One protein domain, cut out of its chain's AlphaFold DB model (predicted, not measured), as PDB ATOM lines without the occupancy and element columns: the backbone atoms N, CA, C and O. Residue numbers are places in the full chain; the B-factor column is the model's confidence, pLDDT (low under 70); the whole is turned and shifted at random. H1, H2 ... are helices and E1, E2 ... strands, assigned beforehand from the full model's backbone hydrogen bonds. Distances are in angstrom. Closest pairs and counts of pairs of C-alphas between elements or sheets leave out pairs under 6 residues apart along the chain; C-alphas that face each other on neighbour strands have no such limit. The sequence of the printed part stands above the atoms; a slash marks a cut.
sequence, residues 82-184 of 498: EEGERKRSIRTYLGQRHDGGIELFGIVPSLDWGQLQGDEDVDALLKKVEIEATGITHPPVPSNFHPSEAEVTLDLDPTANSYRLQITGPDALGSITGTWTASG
ATOM      1  N   GLU A  82     -29.014   6.148  17.652       86.75
ATOM      2  CA  GLU A  82     -27.825   5.956  16.817       86.75
ATOM      3  C   GLU A  82     -27.026   4.722  17.261       86.75
ATOM      4  O   GLU A  82     -26.602   3.910  16.435       86.75
ATOM      5  N   GLU A  83     -26.865   4.524  18.570       87.62
ATOM      6  CA  GLU A  83     -26.215   3.336  19.119       87.62
ATOM      7  C   GLU A  83     -26.982   2.055  18.745       87.62
ATOM      8  O   GLU A  83     -26.382   1.047  18.356       87.62
ATOM      9  N   GLY A  84     -28.316   2.102  18.810       87.88
ATOM     10  CA  GLY A  84     -29.209   1.036  18.370       87.88
ATOM     11  C   GLY A  84     -29.047   0.713  16.887       87.88
ATOM     12  O   GLY A  84     -28.923  -0.460  16.536       87.88
ATOM     13  N   GLU A  85     -28.979   1.724  16.020       90.81
ATOM     14  CA  GLU A  85     -28.773   1.557  14.577       90.81
ATOM     15  C   GLU A  85     -27.400   0.959  14.256       90.81
ATOM     16  O   GLU A  85     -27.317  -0.000  13.485       90.81
ATOM     17  N   ARG A  86     -26.336   1.431  14.921       90.00
ATOM     18  CA  ARG A  86     -24.979   0.863  14.810       90.00
ATOM     19  C   ARG A  86     -24.937  -0.605  15.249       90.00
ATOM     20  O   ARG A  86     -24.238  -1.414  14.641       90.00
ATOM     21  N   LYS A  87     -25.705  -0.967  16.283       92.81
ATOM     22  CA  LYS A  87     -25.853  -2.348  16.783       92.81
ATOM     23  C   LYS A  87     -26.875  -3.183  16.002       92.81
ATOM     24  O   LYS A  87     -27.040  -4.356  16.326       92.81
ATOM     25  N   ARG A  88     -27.557  -2.610  15.003       95.38
ATOM     26  CA  ARG A  88     -28.659  -3.251  14.264       95.38
ATOM     27  C   ARG A  88     -29.775  -3.749  15.193       95.38
ATOM     28  O   ARG A  88     -30.243  -4.883  15.107       95.38
ATOM     29  N   SER A  89     -30.203  -2.910  16.127       95.69
ATOM     30  CA  SER A  89     -31.344  -3.193  17.000       95.69
ATOM     31  C   SER A  89     -32.633  -2.712  16.341       95.69
ATOM     32  O   SER A  89     -32.718  -1.561  15.925       95.69
ATOM     33  N   ILE A  90     -33.661  -3.558  16.315       96.25
ATOM     34  CA  ILE A  90     -35.032  -3.119  16.022       96.25
ATOM     35  C   ILE A  90     -35.523  -2.349  17.253       96.25
ATOM     36  O   ILE A  90     -35.416  -2.850  18.378       96.25
ATOM     37  N   ARG A  91     -36.021  -1.124  17.068       93.56
ATOM     38  CA  ARG A  91     -36.659  -0.360  18.149       93.56
ATOM     39  C   ARG A  91     -38.104  -0.822  18.272       93.56
ATOM     40  O   ARG A  91     -38.829  -0.777  17.291       93.56
ATOM     41  N   THR A  92     -38.505  -1.313  19.437       95.19
ATOM     42  CA  THR A  92     -39.841  -1.886  19.660       95.19
ATOM     43  C   THR A  92     -40.749  -0.857  20.323       95.19
ATOM     44  O   THR A  92     -40.321  -0.212  21.279       95.19
ATOM     45  N   TYR A  93     -41.988  -0.744  19.856       94.62
ATOM     46  CA  TYR A  93     -42.986   0.211  20.323       94.62
ATOM     47  C   TYR A  93     -44.333  -0.468  20.581       94.62
ATOM     48  O   TYR A  93     -44.696  -1.415  19.882       94.62
ATOM     49  N   LEU A  94     -45.067   0.044  21.567       94.50
ATOM     50  CA  LEU A  94     -46.492  -0.211  21.763       94.50
ATOM     51  C   LEU A  94     -47.281   1.050  21.416       94.50
ATOM     52  O   LEU A  94     -46.865   2.152  21.771       94.50
ATOM     53  N   GLY A  95     -48.423   0.884  20.759       91.56
ATOM     54  CA  GLY A  95     -49.304   1.988  20.392       91.56
ATOM     55  C   GLY A  95     -50.769   1.614  20.510       91.56
ATOM     56  O   GLY A  95     -51.135   0.455  20.317       91.56
ATOM     57  N   GLN A  96     -51.618   2.584  20.837       89.06
ATOM     58  CA  GLN A  96     -53.061   2.415  20.798       89.06
ATOM     59  C   GLN A  96     -53.605   2.756  19.408       89.06
ATOM     60  O   GLN A  96     -53.389   3.841  18.869       89.06
ATOM     61  N   ARG A  97     -54.355   1.816  18.843       87.31
ATOM     62  CA  ARG A  97     -55.070   1.945  17.575       87.31
ATOM     63  C   ARG A  97     -56.355   2.751  17.753       87.31
ATOM     64  O   ARG A  97     -56.921   2.832  18.840       87.31
ATOM     65  N   HIS A  98     -56.899   3.263  16.648       82.50
ATOM     66  CA  HIS A  98     -58.165   4.013  16.647       82.50
ATOM     67  C   HIS A  98     -59.380   3.233  17.181       82.50
ATOM     68  O   HIS A  98     -60.354   3.842  17.614       82.50
ATOM     69  N   ASP A  99     -59.348   1.898  17.136       83.25
ATOM     70  CA  ASP A  99     -60.390   1.029  17.697       83.25
ATOM     71  C   ASP A  99     -60.211   0.762  19.205       83.25
ATOM     72  O   ASP A  99     -61.002   0.029  19.800       83.25
ATOM     73  N   GLY A 100     -59.198   1.374  19.824       81.88
ATOM     74  CA  GLY A 100     -58.844   1.222  21.229       81.88
ATOM     75  C   GLY A 100     -57.982  -0.005  21.529       81.88
ATOM     76  O   GLY A 100     -57.589  -0.177  22.681       81.88
ATOM     77  N   GLY A 101     -57.684  -0.848  20.532       88.31
ATOM     78  CA  GLY A 101     -56.766  -1.975  20.683       88.31
ATOM     79  C   GLY A 101     -55.311  -1.523  20.799       88.31
ATOM     80  O   GLY A 101     -54.953  -0.448  20.331       88.31
ATOM     81  N   ILE A 102     -54.461  -2.359  21.394       92.44
ATOM     82  CA  ILE A 102     -53.011  -2.135  21.402       92.44
ATOM     83  C   ILE A 102     -52.378  -2.858  20.211       92.44
ATOM     84  O   ILE A 102     -52.833  -3.935  19.820       92.44
ATOM     85  N   GLU A 103     -51.329  -2.281  19.641       94.38
ATOM     86  CA  GLU A 103     -50.459  -2.906  18.649       94.38
ATOM     87  C   GLU A 103     -48.993  -2.871  19.079       94.38
ATOM     88  O   GLU A 103     -48.568  -2.000  19.836       94.38
ATOM     89  N   LEU A 104     -48.228  -3.849  18.587       96.12
ATOM     90  CA  LEU A 104     -46.790  -3.964  18.785       96.12
ATOM     91  C   LEU A 104     -46.104  -3.841  17.428       96.12
ATOM     92  O   LEU A 104     -46.347  -4.645  16.528       96.12
ATOM     93  N   PHE A 105     -45.206  -2.875  17.307       96.44
ATOM     94  CA  PHE A 105     -44.478  -2.641  16.070       96.44
ATOM     95  C   PHE A 105     -43.001  -2.355  16.326       96.44
ATOM     96  O   PHE A 105     -42.568  -2.005  17.425       96.44
ATOM     97  N   GLY A 106     -42.198  -2.595  15.301       96.50
ATOM     98  CA  GLY A 106     -40.766  -2.373  15.278       96.50
ATOM     99  C   GLY A 106     -40.429  -1.254  14.314       96.50
ATOM    100  O   GLY A 106     -41.128  -1.065  13.329       96.50
ATOM    101  N   ILE A 107     -39.341  -0.540  14.568       95.38
ATOM    102  CA  ILE A 107     -38.846   0.499  13.670       95.38
ATOM    103  C   ILE A 107     -37.374   0.264  13.381       95.38
ATOM    104  O   ILE A 107     -36.560   0.065  14.295       95.38
ATOM    105  N   VAL A 108     -37.041   0.324  12.096       95.25
ATOM    106  CA  VAL A 108     -35.675   0.392  11.568       95.25
ATOM    107  C   VAL A 108     -35.561   1.607  10.633       95.25
ATOM    108  O   VAL A 108     -36.580   2.066  10.115       95.25
ATOM    109  N   PRO A 109     -34.363   2.190  10.456       92.19
ATOM    110  CA  PRO A 109     -34.199   3.357   9.594       92.19
ATOM    111  C   PRO A 109     -34.452   3.017   8.119       92.19
ATOM    112  O   PRO A 109     -34.136   1.913   7.663       92.19
ATOM    113  N   SER A 110     -34.988   3.986   7.378       92.38
ATOM    114  CA  SER A 110     -34.944   4.017   5.914       92.38
ATOM    115  C   SER A 110     -33.568   4.500   5.428       92.38
ATOM    116  O   SER A 110     -32.679   4.814   6.228       92.38
ATOM    117  N   LEU A 111     -33.357   4.507   4.110       90.00
ATOM    118  CA  LEU A 111     -32.179   5.133   3.510       90.00
ATOM    119  C   LEU A 111     -32.232   6.658   3.662       90.00
ATOM    120  O   LEU A 111     -33.299   7.259   3.681       90.00
ATOM    121  N   ASP A 112     -31.065   7.286   3.705       84.31
ATOM    122  CA  ASP A 112     -30.915   8.741   3.667       84.31
ATOM    123  C   ASP A 112     -30.282   9.138   2.324       84.31
ATOM    124  O   ASP A 112     -29.328   8.493   1.876       84.31
ATOM    125  N   TRP A 113     -30.792  10.193   1.679       83.50
ATOM    126  CA  TRP A 113     -30.218  10.730   0.440       83.50
ATOM    127  C   TRP A 113     -28.745  11.106   0.599       83.50
ATOM    128  O   TRP A 113     -27.961  10.882  -0.321       83.50
ATOM    129  N   GLY A 114     -28.334  11.579   1.780       78.19
ATOM    130  CA  GLY A 114     -26.937  11.907   2.071       78.19
ATOM    131  C   GLY A 114     -25.986  10.701   2.060       78.19
ATOM    132  O   GLY A 114     -24.770  10.881   2.013       78.19
ATOM    133  N   GLN A 115     -26.512   9.472   2.097       76.31
ATOM    134  CA  GLN A 115     -25.725   8.232   2.096       76.31
ATOM    135  C   GLN A 115     -25.524   7.641   0.695       76.31
ATOM    136  O   GLN A 115     -24.694   6.747   0.526       76.31
ATOM    137  N   LEU A 116     -26.276   8.121  -0.294       81.00
ATOM    138  CA  LEU A 116     -26.253   7.627  -1.667       81.00
ATOM    139  C   LEU A 116     -25.324   8.490  -2.526       81.00
ATOM    140  O   LEU A 116     -25.194   9.697  -2.313       81.00
ATOM    141  N   GLN A 117     -24.658   7.893  -3.518       76.25
ATOM    142  CA  GLN A 117     -23.887   8.694  -4.473       76.25
ATOM    143  C   GLN A 117     -24.836   9.286  -5.520       76.25
ATOM    144  O   GLN A 117     -25.671   8.573  -6.059       76.25
ATOM    145  N   GLY A 118     -24.708  10.586  -5.817       67.50
ATOM    146  CA  GLY A 118     -25.770  11.400  -6.439       67.50
ATOM    147  C   GLY A 118     -26.410  10.904  -7.748       67.50
ATOM    148  O   GLY A 118     -27.534  11.296  -8.037       67.50
ATOM    149  N   ASP A 119     -25.753  10.028  -8.512       71.31
ATOM    150  CA  ASP A 119     -26.294   9.484  -9.770       71.31
ATOM    151  C   ASP A 119     -26.897   8.069  -9.611       71.31
ATOM    152  O   ASP A 119     -27.274   7.430 -10.599       71.31
ATOM    153  N   GLU A 120     -26.937   7.521  -8.393       81.00
ATOM    154  CA  GLU A 120     -27.435   6.172  -8.134       81.00
ATOM    155  C   GLU A 120     -28.967   6.107  -8.219       81.00
ATOM    156  O   GLU A 120     -29.696   6.765  -7.482       81.00
ATOM    157  N   ASP A 121     -29.471   5.245  -9.105       89.38
ATOM    158  CA  ASP A 121     -30.892   4.896  -9.170       89.38
ATOM    159  C   ASP A 121     -31.259   4.018  -7.960       89.38
ATOM    160  O   ASP A 121     -31.002   2.806  -7.935       89.38
ATOM    161  N   VAL A 122     -31.848   4.653  -6.944       90.56
ATOM    162  CA  VAL A 122     -32.260   4.017  -5.686       90.56
ATOM    163  C   VAL A 122     -33.237   2.876  -5.926       90.56
ATOM    164  O   VAL A 122     -33.072   1.801  -5.349       90.56
ATOM    165  N   ASP A 123     -34.200   3.046  -6.830       92.62
ATOM    166  CA  ASP A 123     -35.158   1.993  -7.165       92.62
ATOM    167  C   ASP A 123     -34.448   0.773  -7.761       92.62
ATOM    168  O   ASP A 123     -34.800  -0.378  -7.476       92.62
ATOM    169  N   ALA A 124     -33.430   0.991  -8.597       92.62
ATOM    170  CA  ALA A 124     -32.618  -0.090  -9.145       92.62
ATOM    171  C   ALA A 124     -31.725  -0.769  -8.093       92.62
ATOM    172  O   ALA A 124     -31.453  -1.970  -8.222       92.62
ATOM    173  N   LEU A 125     -31.268  -0.043  -7.069       93.12
ATOM    174  CA  LEU A 125     -30.535  -0.612  -5.936       93.12
ATOM    175  C   LEU A 125     -31.456  -1.445  -5.039       93.12
ATOM    176  O   LEU A 125     -31.140  -2.604  -4.762       93.12
ATOM    177  N   LEU A 126     -32.618  -0.910  -4.659       94.44
ATOM    178  CA  LEU A 126     -33.602  -1.589  -3.812       94.44
ATOM    179  C   LEU A 126     -34.167  -2.851  -4.471       94.44
ATOM    180  O   LEU A 126     -34.384  -3.854  -3.799       94.44
ATOM    181  N   LYS A 127     -34.303  -2.885  -5.802       94.19
ATOM    182  CA  LYS A 127     -34.676  -4.113  -6.537       94.19
ATOM    183  C   LYS A 127     -33.700  -5.280  -6.360       94.19
ATOM    184  O   LYS A 127     -34.063  -6.411  -6.675       94.19
ATOM    185  N   LYS A 128     -32.467  -5.026  -5.909       94.75
ATOM    186  CA  LYS A 128     -31.446  -6.054  -5.640       94.75
ATOM    187  C   LYS A 128     -31.418  -6.490  -4.174       94.75
ATOM    188  O   LYS A 128     -30.560  -7.291  -3.814       94.75
ATOM    189  N   VAL A 129     -32.291  -5.933  -3.335       95.81
ATOM    190  CA  VAL A 129     -32.362  -6.260  -1.914       95.81
ATOM    191  C   VAL A 129     -33.189  -7.523  -1.712       95.81
ATOM    192  O   VAL A 129     -34.307  -7.646  -2.210       95.81
ATOM    193  N   GLU A 130     -32.639  -8.444  -0.932       96.75
ATOM    194  CA  GLU A 130     -33.320  -9.630  -0.431       96.75
ATOM    195  C   GLU A 130     -33.596  -9.454   1.064       96.75
ATOM    196  O   GLU A 130     -32.712  -9.053   1.828       96.75
ATOM    197  N   ILE A 131     -34.833  -9.749   1.472       97.06
ATOM    198  CA  ILE A 131     -35.310  -9.569   2.845       97.06
ATOM    199  C   ILE A 131     -35.805 -10.909   3.381       97.06
ATOM    200  O   ILE A 131     -36.687 -11.535   2.795       97.06
ATOM    201  N   GLU A 132     -35.273 -11.317   4.529       97.38
ATOM    202  CA  GLU A 132     -35.789 -12.442   5.308       97.38
ATOM    203  C   GLU A 132     -36.201 -11.953   6.695       97.38
ATOM    204  O   GLU A 132     -35.460 -11.228   7.360       97.38
ATOM    205  N   ALA A 133     -37.375 -12.370   7.161       97.44
ATOM    206  CA  ALA A 133     -37.934 -11.916   8.425       97.44
ATOM    207  C   ALA A 133     -38.404 -13.088   9.292       97.44
ATOM    208  O   ALA A 133     -38.893 -14.102   8.796       97.44
ATOM    209  N   THR A 134     -38.251 -12.966  10.608       97.75
ATOM    210  CA  THR A 134     -38.768 -13.910  11.610       97.75
ATOM    211  C   THR A 134     -39.388 -13.128  12.763       97.75
ATOM    212  O   THR A 134     -38.790 -12.163  13.238       97.75
ATOM    213  N   GLY A 135     -40.578 -13.546  13.205       96.25
ATOM    214  CA  GLY A 135     -41.360 -12.843  14.230       96.25
ATOM    215  C   GLY A 135     -42.018 -11.546  13.736       96.25
ATOM    216  O   GLY A 135     -42.507 -10.768  14.543       96.25
ATOM    217  N   ILE A 136     -42.019 -11.296  12.424       97.25
ATOM    218  CA  ILE A 136     -42.646 -10.129  11.789       97.25
ATOM    219  C   ILE A 136     -43.809 -10.653  10.944       97.25
ATOM    220  O   ILE A 136     -43.600 -11.487  10.063       97.25
ATOM    221  N   THR A 137     -45.026 -10.204  11.247       93.94
ATOM    222  CA  THR A 137     -46.275 -10.695  10.636       93.94
ATOM    223  C   THR A 137     -46.409 -10.261   9.179       93.94
ATOM    224  O   THR A 137     -46.736 -11.083   8.321       93.94
ATOM    225  N   HIS A 138     -46.065  -9.005   8.889       93.81
ATOM    226  CA  HIS A 138     -45.968  -8.454   7.542       93.81
ATOM    227  C   HIS A 138     -44.526  -8.000   7.288       93.81
ATOM    228  O   HIS A 138     -44.148  -6.891   7.668       93.81
ATOM    229  N   PRO A 139     -43.676  -8.867   6.703       92.75
ATOM    230  CA  PRO A 139     -42.307  -8.501   6.375       92.75
ATOM    231  C   PRO A 139     -42.267  -7.274   5.453       92.75
ATOM    232  O   PRO A 139     -43.072  -7.205   4.518       92.75
ATOM    233  N   PRO A 140     -41.329  -6.335   5.667       95.38
ATOM    234  CA  PRO A 140     -41.200  -5.173   4.804       95.38
ATOM    235  C   PRO A 140     -40.747  -5.605   3.407       95.38
ATOM    236  O   PRO A 140     -40.051  -6.611   3.235       95.38
ATOM    237  N   VAL A 141     -41.114  -4.817   2.405       95.38
ATOM    238  CA  VAL A 141     -40.613  -4.950   1.036       95.38
ATOM    239  C   VAL A 141     -39.490  -3.940   0.788       95.38
ATOM    240  O   VAL A 141     -39.424  -2.922   1.476       95.38
ATOM    241  N   PRO A 142     -38.603  -4.160  -0.202       95.31
ATOM    242  CA  PRO A 142     -37.478  -3.259  -0.443       95.31
ATOM    243  C   PRO A 142     -37.855  -1.783  -0.613       95.31
ATOM    244  O   PRO A 142     -37.127  -0.921  -0.138       95.31
ATOM    245  N   SER A 143     -39.003  -1.481  -1.228       94.38
ATOM    246  CA  SER A 143     -39.468  -0.100  -1.404       94.38
ATOM    247  C   SER A 143     -39.764   0.620  -0.089       94.38
ATOM    248  O   SER A 143     -39.698   1.839  -0.066       94.38
ATOM    249  N   ASN A 144     -40.031  -0.098   1.011       95.56
ATOM    250  CA  ASN A 144     -40.206   0.539   2.318       95.56
ATOM    251  C   ASN A 144     -38.919   1.208   2.824       95.56
ATOM    252  O   ASN A 144     -38.994   2.055   3.697       95.56
ATOM    253  N   PHE A 145     -37.746   0.849   2.295       95.06
ATOM    254  CA  PHE A 145     -36.469   1.465   2.675       95.06
ATOM    255  C   PHE A 145     -36.100   2.668   1.803       95.06
ATOM    256  O   PHE A 145     -34.994   3.190   1.941       95.06
ATOM    257  N   HIS A 146     -36.973   3.087   0.885       94.19
ATOM    258  CA  HIS A 146     -36.710   4.230   0.021       94.19
ATOM    259  C   HIS A 146     -36.520   5.515   0.857       94.19
ATOM    260  O   HIS A 146     -37.216   5.678   1.856       94.19
ATOM    261  N   PRO A 147     -35.621   6.448   0.481       90.50
ATOM    262  CA  PRO A 147     -35.396   7.678   1.250       90.50
ATOM    263  C   PRO A 147     -36.602   8.619   1.363       90.50
ATOM    264  O   PRO A 147     -36.603   9.529   2.188       90.50
ATOM    265  N   SER A 148     -37.632   8.416   0.539       90.25
ATOM    266  CA  SER A 148     -38.924   9.104   0.670       90.25
ATOM    267  C   SER A 148     -39.776   8.582   1.824       90.25
ATOM    268  O   SER A 148     -40.833   9.136   2.080       90.25
ATOM    269  N   GLU A 149     -39.377   7.489   2.467       92.38
ATOM    270  CA  GLU A 149     -40.015   6.994   3.678       92.38
ATOM    271  C   GLU A 149     -39.261   7.566   4.875       92.38
ATOM    272  O   GLU A 149     -38.026   7.531   4.924       92.38
ATOM    273  N   ALA A 150     -39.982   8.079   5.870       91.12
ATOM    274  CA  ALA A 150     -39.333   8.601   7.066       91.12
ATOM    275  C   ALA A 150     -38.622   7.489   7.851       91.12
ATOM    276  O   ALA A 150     -37.532   7.685   8.387       91.12
ATOM    277  N   GLU A 151     -39.247   6.316   7.909       93.75
ATOM    278  CA  GLU A 151     -38.787   5.144   8.642       93.75
ATOM    279  C   GLU A 151     -39.494   3.880   8.139       93.75
ATOM    280  O   GLU A 151     -40.501   3.957   7.440       93.75
ATOM    281  N   VAL A 152     -38.990   2.704   8.525       95.31
ATOM    282  CA  VAL A 152     -39.614   1.420   8.182       95.31
ATOM    283  C   VAL A 152     -40.281   0.820   9.409       95.31
ATOM    284  O   VAL A 152     -39.604   0.361  10.335       95.31
ATOM    285  N   THR A 153     -41.610   0.776   9.379       95.56
ATOM    286  CA  THR A 153     -42.430   0.119  10.401       95.56
ATOM    287  C   THR A 153     -42.550  -1.379  10.122       95.56
ATOM    288  O   THR A 153     -42.745  -1.810   8.987       95.56
ATOM    289  N   LEU A 154     -42.411  -2.185  11.171       96.75
ATOM    290  CA  LEU A 154     -42.452  -3.642  11.144       96.75
ATOM    291  C   LEU A 154     -43.594  -4.123  12.037       96.75
ATOM    292  O   LEU A 154     -43.536  -3.922  13.248       96.75
ATOM    293  N   ASP A 155     -44.581  -4.818  11.482       95.38
ATOM    294  CA  ASP A 155     -45.667  -5.390  12.285       95.38
ATOM    295  C   ASP A 155     -45.155  -6.620  13.044       95.38
ATOM    296  O   ASP A 155     -44.965  -7.696  12.463       95.38
ATOM    297  N   LEU A 156     -44.896  -6.480  14.342       96.62
ATOM    298  CA  LEU A 156     -44.278  -7.535  15.141       96.62
ATOM    299  C   LEU A 156     -45.330  -8.518  15.649       96.62
ATOM    300  O   LEU A 156     -46.398  -8.124  16.107       96.62
ATOM    301  N   ASP A 157     -45.017  -9.812  15.598       95.50
ATOM    302  CA  ASP A 157     -45.857 -10.845  16.201       95.50
ATOM    303  C   ASP A 157     -45.674 -10.825  17.728       95.50
ATOM    304  O   ASP A 157     -44.608 -11.220  18.208       95.50
ATOM    305  N   PRO A 158     -46.684 -10.424  18.518       93.12
ATOM    306  CA  PRO A 158     -46.544 -10.315  19.968       93.12
ATOM    307  C   PRO A 158     -46.302 -11.660  20.671       93.12
ATOM    308  O   PRO A 158     -45.886 -11.665  21.827       93.12
ATOM    309  N   THR A 159     -46.532 -12.792  19.991       93.69
ATOM    310  CA  THR A 159     -46.263 -14.146  20.514       93.69
ATOM    311  C   THR A 159     -44.840 -14.635  20.219       93.69
ATOM    312  O   THR A 159     -44.408 -15.677  20.722       93.69
ATOM    313  N   ALA A 160     -44.077 -13.902  19.403       95.19
ATOM    314  CA  ALA A 160     -42.722 -14.290  19.053       95.19
ATOM    315  C   ALA A 160     -41.734 -13.989  20.190       95.19
ATOM    316  O   ALA A 160     -41.696 -12.904  20.763       95.19
ATOM    317  N   ASN A 161     -40.838 -14.942  20.461       94.12
ATOM    318  CA  ASN A 161     -39.780 -14.777  21.466       94.12
ATOM    319  C   ASN A 161     -38.645 -13.844  21.009       94.12
ATOM    320  O   ASN A 161     -37.832 -13.398  21.823       94.12
ATOM    321  N   SER A 162     -38.535 -13.588  19.706       96.75
ATOM    322  CA  SER A 162     -37.553 -12.680  19.124       96.75
ATOM    323  C   SER A 162     -37.974 -12.217  17.736       96.75
ATOM    324  O   SER A 162     -38.706 -12.901  17.020       96.75
ATOM    325  N   TYR A 163     -37.442 -11.060  17.360       97.94
ATOM    326  CA  TYR A 163     -37.644 -10.422  16.070       97.94
ATOM    327  C   TYR A 163     -36.319 -10.377  15.332       97.94
ATOM    328  O   TYR A 163     -35.294  -9.979  15.898       97.94
ATOM    329  N   ARG A 164     -36.330 -10.784  14.065       98.19
ATOM    330  CA  ARG A 164     -35.155 -10.741  13.201       98.19
ATOM    331  C   ARG A 164     -35.542 -10.279  11.810       98.19
ATOM    332  O   ARG A 164     -36.461 -10.834  11.217       98.19
ATOM    333  N   LEU A 165     -34.776  -9.337  11.280       98.12
ATOM    334  CA  LEU A 165     -34.872  -8.859   9.909       98.12
ATOM    335  C   LEU A 165     -33.477  -8.901   9.278       98.12
ATOM    336  O   LEU A 165     -32.571  -8.184   9.693       98.12
ATOM    337  N   GLN A 166     -33.278  -9.790   8.315       97.94
ATOM    338  CA  GLN A 166     -32.048  -9.919   7.546       97.94
ATOM    339  C   GLN A 166     -32.222  -9.203   6.212       97.94
ATOM    340  O   GLN A 166     -33.117  -9.547   5.445       97.94
ATOM    341  N   ILE A 167     -31.337  -8.252   5.930       97.44
ATOM    342  CA  ILE A 167     -31.324  -7.493   4.682       97.44
ATOM    343  C   ILE A 167     -29.990  -7.750   3.990       97.44
ATOM    344  O   ILE A 167     -28.926  -7.440   4.537       97.44
ATOM    345  N   THR A 168     -30.048  -8.321   2.791       96.88
ATOM    346  CA  THR A 168     -28.883  -8.571   1.937       96.88
ATOM    347  C   THR A 168     -29.014  -7.725   0.679       96.88
ATOM    348  O   THR A 168     -30.072  -7.702   0.059       96.88
ATOM    349  N   GLY A 169     -27.960  -7.012   0.294       93.69
ATOM    350  CA  GLY A 169     -28.003  -6.105  -0.849       93.69
ATOM    351  C   GLY A 169     -26.625  -5.550  -1.213       93.69
ATOM    352  O   GLY A 169     -25.623  -5.993  -0.651       93.69
ATOM    353  N   PRO A 170     -26.563  -4.609  -2.171       91.56
ATOM    354  CA  PRO A 170     -25.326  -3.940  -2.572       91.56
ATOM    355  C   PRO A 170     -24.658  -3.167  -1.423       91.56
ATOM    356  O   PRO A 170     -25.353  -2.623  -0.569       91.56
ATOM    357  N   ASP A 171     -23.328  -3.022  -1.469       88.19
ATOM    358  CA  ASP A 171     -22.539  -2.286  -0.460       88.19
ATOM    359  C   ASP A 171     -22.962  -0.812  -0.309       88.19
ATOM    360  O   ASP A 171     -22.861  -0.250   0.780       88.19
ATOM    361  N   ALA A 172     -23.487  -0.199  -1.378       87.50
ATOM    362  CA  ALA A 172     -24.052   1.155  -1.354       87.50
ATOM    363  C   ALA A 172     -25.228   1.291  -0.365       87.50
ATOM    364  O   ALA A 172     -25.474   2.364   0.166       87.50
ATOM    365  N   LEU A 173     -25.915   0.187  -0.050       89.75
ATOM    366  CA  LEU A 173     -26.998   0.128   0.937       89.75
ATOM    367  C   LEU A 173     -26.485  -0.315   2.319       89.75
ATOM    368  O   LEU A 173     -27.206  -0.919   3.119       89.75
ATOM    369  N   GLY A 174     -25.207  -0.047   2.603       88.12
ATOM    370  CA  GLY A 174     -24.523  -0.407   3.844       88.12
ATOM    371  C   GLY A 174     -25.237   0.075   5.108       88.12
ATOM    372  O   GLY A 174     -25.129  -0.565   6.148       88.12
ATOM    373  N   SER A 175     -26.010   1.159   5.039       88.12
ATOM    374  CA  SER A 175     -26.747   1.711   6.180       88.12
ATOM    375  C   SER A 175     -27.967   0.887   6.594       88.12
ATOM    376  O   SER A 175     -28.297   0.889   7.776       88.12
ATOM    377  N   ILE A 176     -28.579   0.118   5.687       92.19
ATOM    378  CA  ILE A 176     -29.746  -0.734   5.986       92.19
ATOM    379  C   ILE A 176     -29.412  -2.231   5.971       92.19
ATOM    380  O   ILE A 176     -30.093  -3.025   6.616       92.19
ATOM    381  N   THR A 177     -28.354  -2.643   5.270       94.00
ATOM    382  CA  THR A 177     -27.961  -4.057   5.167       94.00
ATOM    383  C   THR A 177     -27.411  -4.614   6.484       94.00
ATOM    384  O   THR A 177     -26.793  -3.917   7.298       94.00
ATOM    385  N   GLY A 178     -27.636  -5.912   6.701       96.19
ATOM    386  CA  GLY A 178     -27.226  -6.631   7.905       96.19
ATOM    387  C   GLY A 178     -28.375  -7.362   8.596       96.19
ATOM    388  O   GLY A 178     -29.461  -7.531   8.044       96.19
ATOM    389  N   THR A 179     -28.107  -7.842   9.811       97.88
ATOM    390  CA  THR A 179     -29.100  -8.521  10.649       97.88
ATOM    391  C   THR A 179     -29.604  -7.579  11.727       97.88
ATOM    392  O   THR A 179     -28.875  -7.288  12.672       97.88
ATOM    393  N   TRP A 180     -30.859  -7.166  11.619       98.19
ATOM    394  CA  TRP A 180     -31.551  -6.399  12.642       98.19
ATOM    395  C   TRP A 180     -32.251  -7.327  13.630       98.19
ATOM    396  O   TRP A 180     -32.869  -8.311  13.216       98.19
ATOM    397  N   THR A 181     -32.149  -7.045  14.932       97.75
ATOM    398  CA  THR A 181     -32.708  -7.921  15.976       97.75
ATOM    399  C   THR A 181     -33.360  -7.173  17.133       97.75
ATOM    400  O   THR A 181     -32.962  -6.062  17.478       97.75
ATOM    401  N   ALA A 182     -34.349  -7.806  17.761       96.81
ATOM    402  CA  ALA A 182     -34.885  -7.425  19.066       96.81
ATOM    403  C   ALA A 182     -35.425  -8.658  19.807       96.81
ATOM    404  O   ALA A 182     -35.760  -9.674  19.195       96.81
ATOM    405  N   SER A 183     -35.504  -8.584  21.134       95.31
ATOM    406  CA  SER A 183     -36.176  -9.595  21.955       95.31
ATOM    407  C   SER A 183     -37.698  -9.477  21.843       95.31
ATOM    408  O   SER A 183     -38.226  -8.376  21.678       95.31
ATOM    409  N   GLY A 184     -38.399 -10.605  21.983       93.94
ATOM    410  CA  GLY A 184     -39.850 -10.659  22.181       93.94
ATOM    411  C   GLY A 184     -40.291  -9.953  23.462       93.94
ATOM    412  O   GLY A 184     -39.442  -9.477  24.221       93.94
TER     413      GLY A 184
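This is residues 82 to 184 of the 498 residues of an uncharacterized protein of Haloterrigena hispanica (UniProt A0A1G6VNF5). Two small antiparallel sheets lie partly face to face as a sandwich, a four-stranded one of E1, E2, E5 and E4 and a three-stranded one of E3, E6 and E7, their strands crossed at 39 degrees. The turn of the E1-E2 hairpin reaches one end of the long axis, while the short helices H2 and H3 and the loop of residues 109 to 121 lie toward the other end; H1 lies near the start of E1. The printed part has 103 residues, with three named helices and seven named strands in the order H1 E1 E2 H2 E3 E4 H3 E5 E6 E7, and its class is mixed, helices and strands. The sheets run E1 - E2 - E5 - E4 and E3 - E6 - E7. The whole is compact, with a radius of gyration of the C-alphas of 14.1 A, but elongated, spanning 45 by 27 by 25 A.

H1, residues 82 to 86, is not on the sheet that follows, but only just, with 4 pairs of C-alphas within 10 A. E1, residues 91 to 96, and E2, residues 102 to 108, form an antiparallel hairpin at 151 degrees, with N 93 and O 105 at 2.8 A. The closest C-alphas of H1 and E1 are those of Gly 84 and Arg 91, 7.6 A apart. H2, residues 122 to 126, touches H3, residues 142 to 145; their closest C-alphas, those of Leu 126 and Pro 142, are 5.4 A apart. E3, residues 130 to 134, and E4, residues 136 to 138, meet only through their link and belong to different sheets. H3 only grazes the four-stranded sheet, with its residues 143 to 145. E5, residues 152 to 156, is antiparallel to E2 at 136 degrees, with N 154 and O 106 at 2.7 A. Its pairing is staggered: residues 152 to 155 pair with E2 and 155 to 156 with E4, where N 137 and O 155 are 2.8 A apart. This sheet is strongly twisted, with edge strands E1 and E4. E6, residues 162 to 168, is antiparallel to E3 at 173 degrees, with N 132 and O 166 at 2.9 A. E7, residues 178 to 183, forms a hairpin with E6, also at 173 degrees, with N 165 and O 180 at 2.9 A. The two sheets form a sandwich, two sheets face to face, with 23 pairs of C-alphas within 10 A and best planes 16 degrees apart. In H1 and H2 every O i to N i+4 pair is within hydrogen-bond range; H3 is too short for such a pair.

H1 begins at C-alpha 82, at (-27.825, 5.956, 16.817), and is 6.2 A long. E1 measures 16.8 A from first to last C-alpha and E2 20.1 A. H2 is 6.1 A long, E3 13.9 A, E4 5.6 A and H3 5.7 A. E5 begins at C-alpha 152, at (-39.614, 1.420, 8.182), and measures 12.3 A. E6 measures 19.7 A. E7, 16.9 A long, ends at C-alpha 183, at (-36.176, -9.595, 21.955).

The two C-alphas farthest apart are those of Gly 100 and Asp 119, at 45.7 A. The first and last printed C-alphas, of Glu 82 and Gly 184, are 21.2 A apart. The printed part has no cut. The link from E2 to H2 is long, with 13 residues. The mean pLDDT of the printed part is 92.1, and one residue, Gly 118, is under 70.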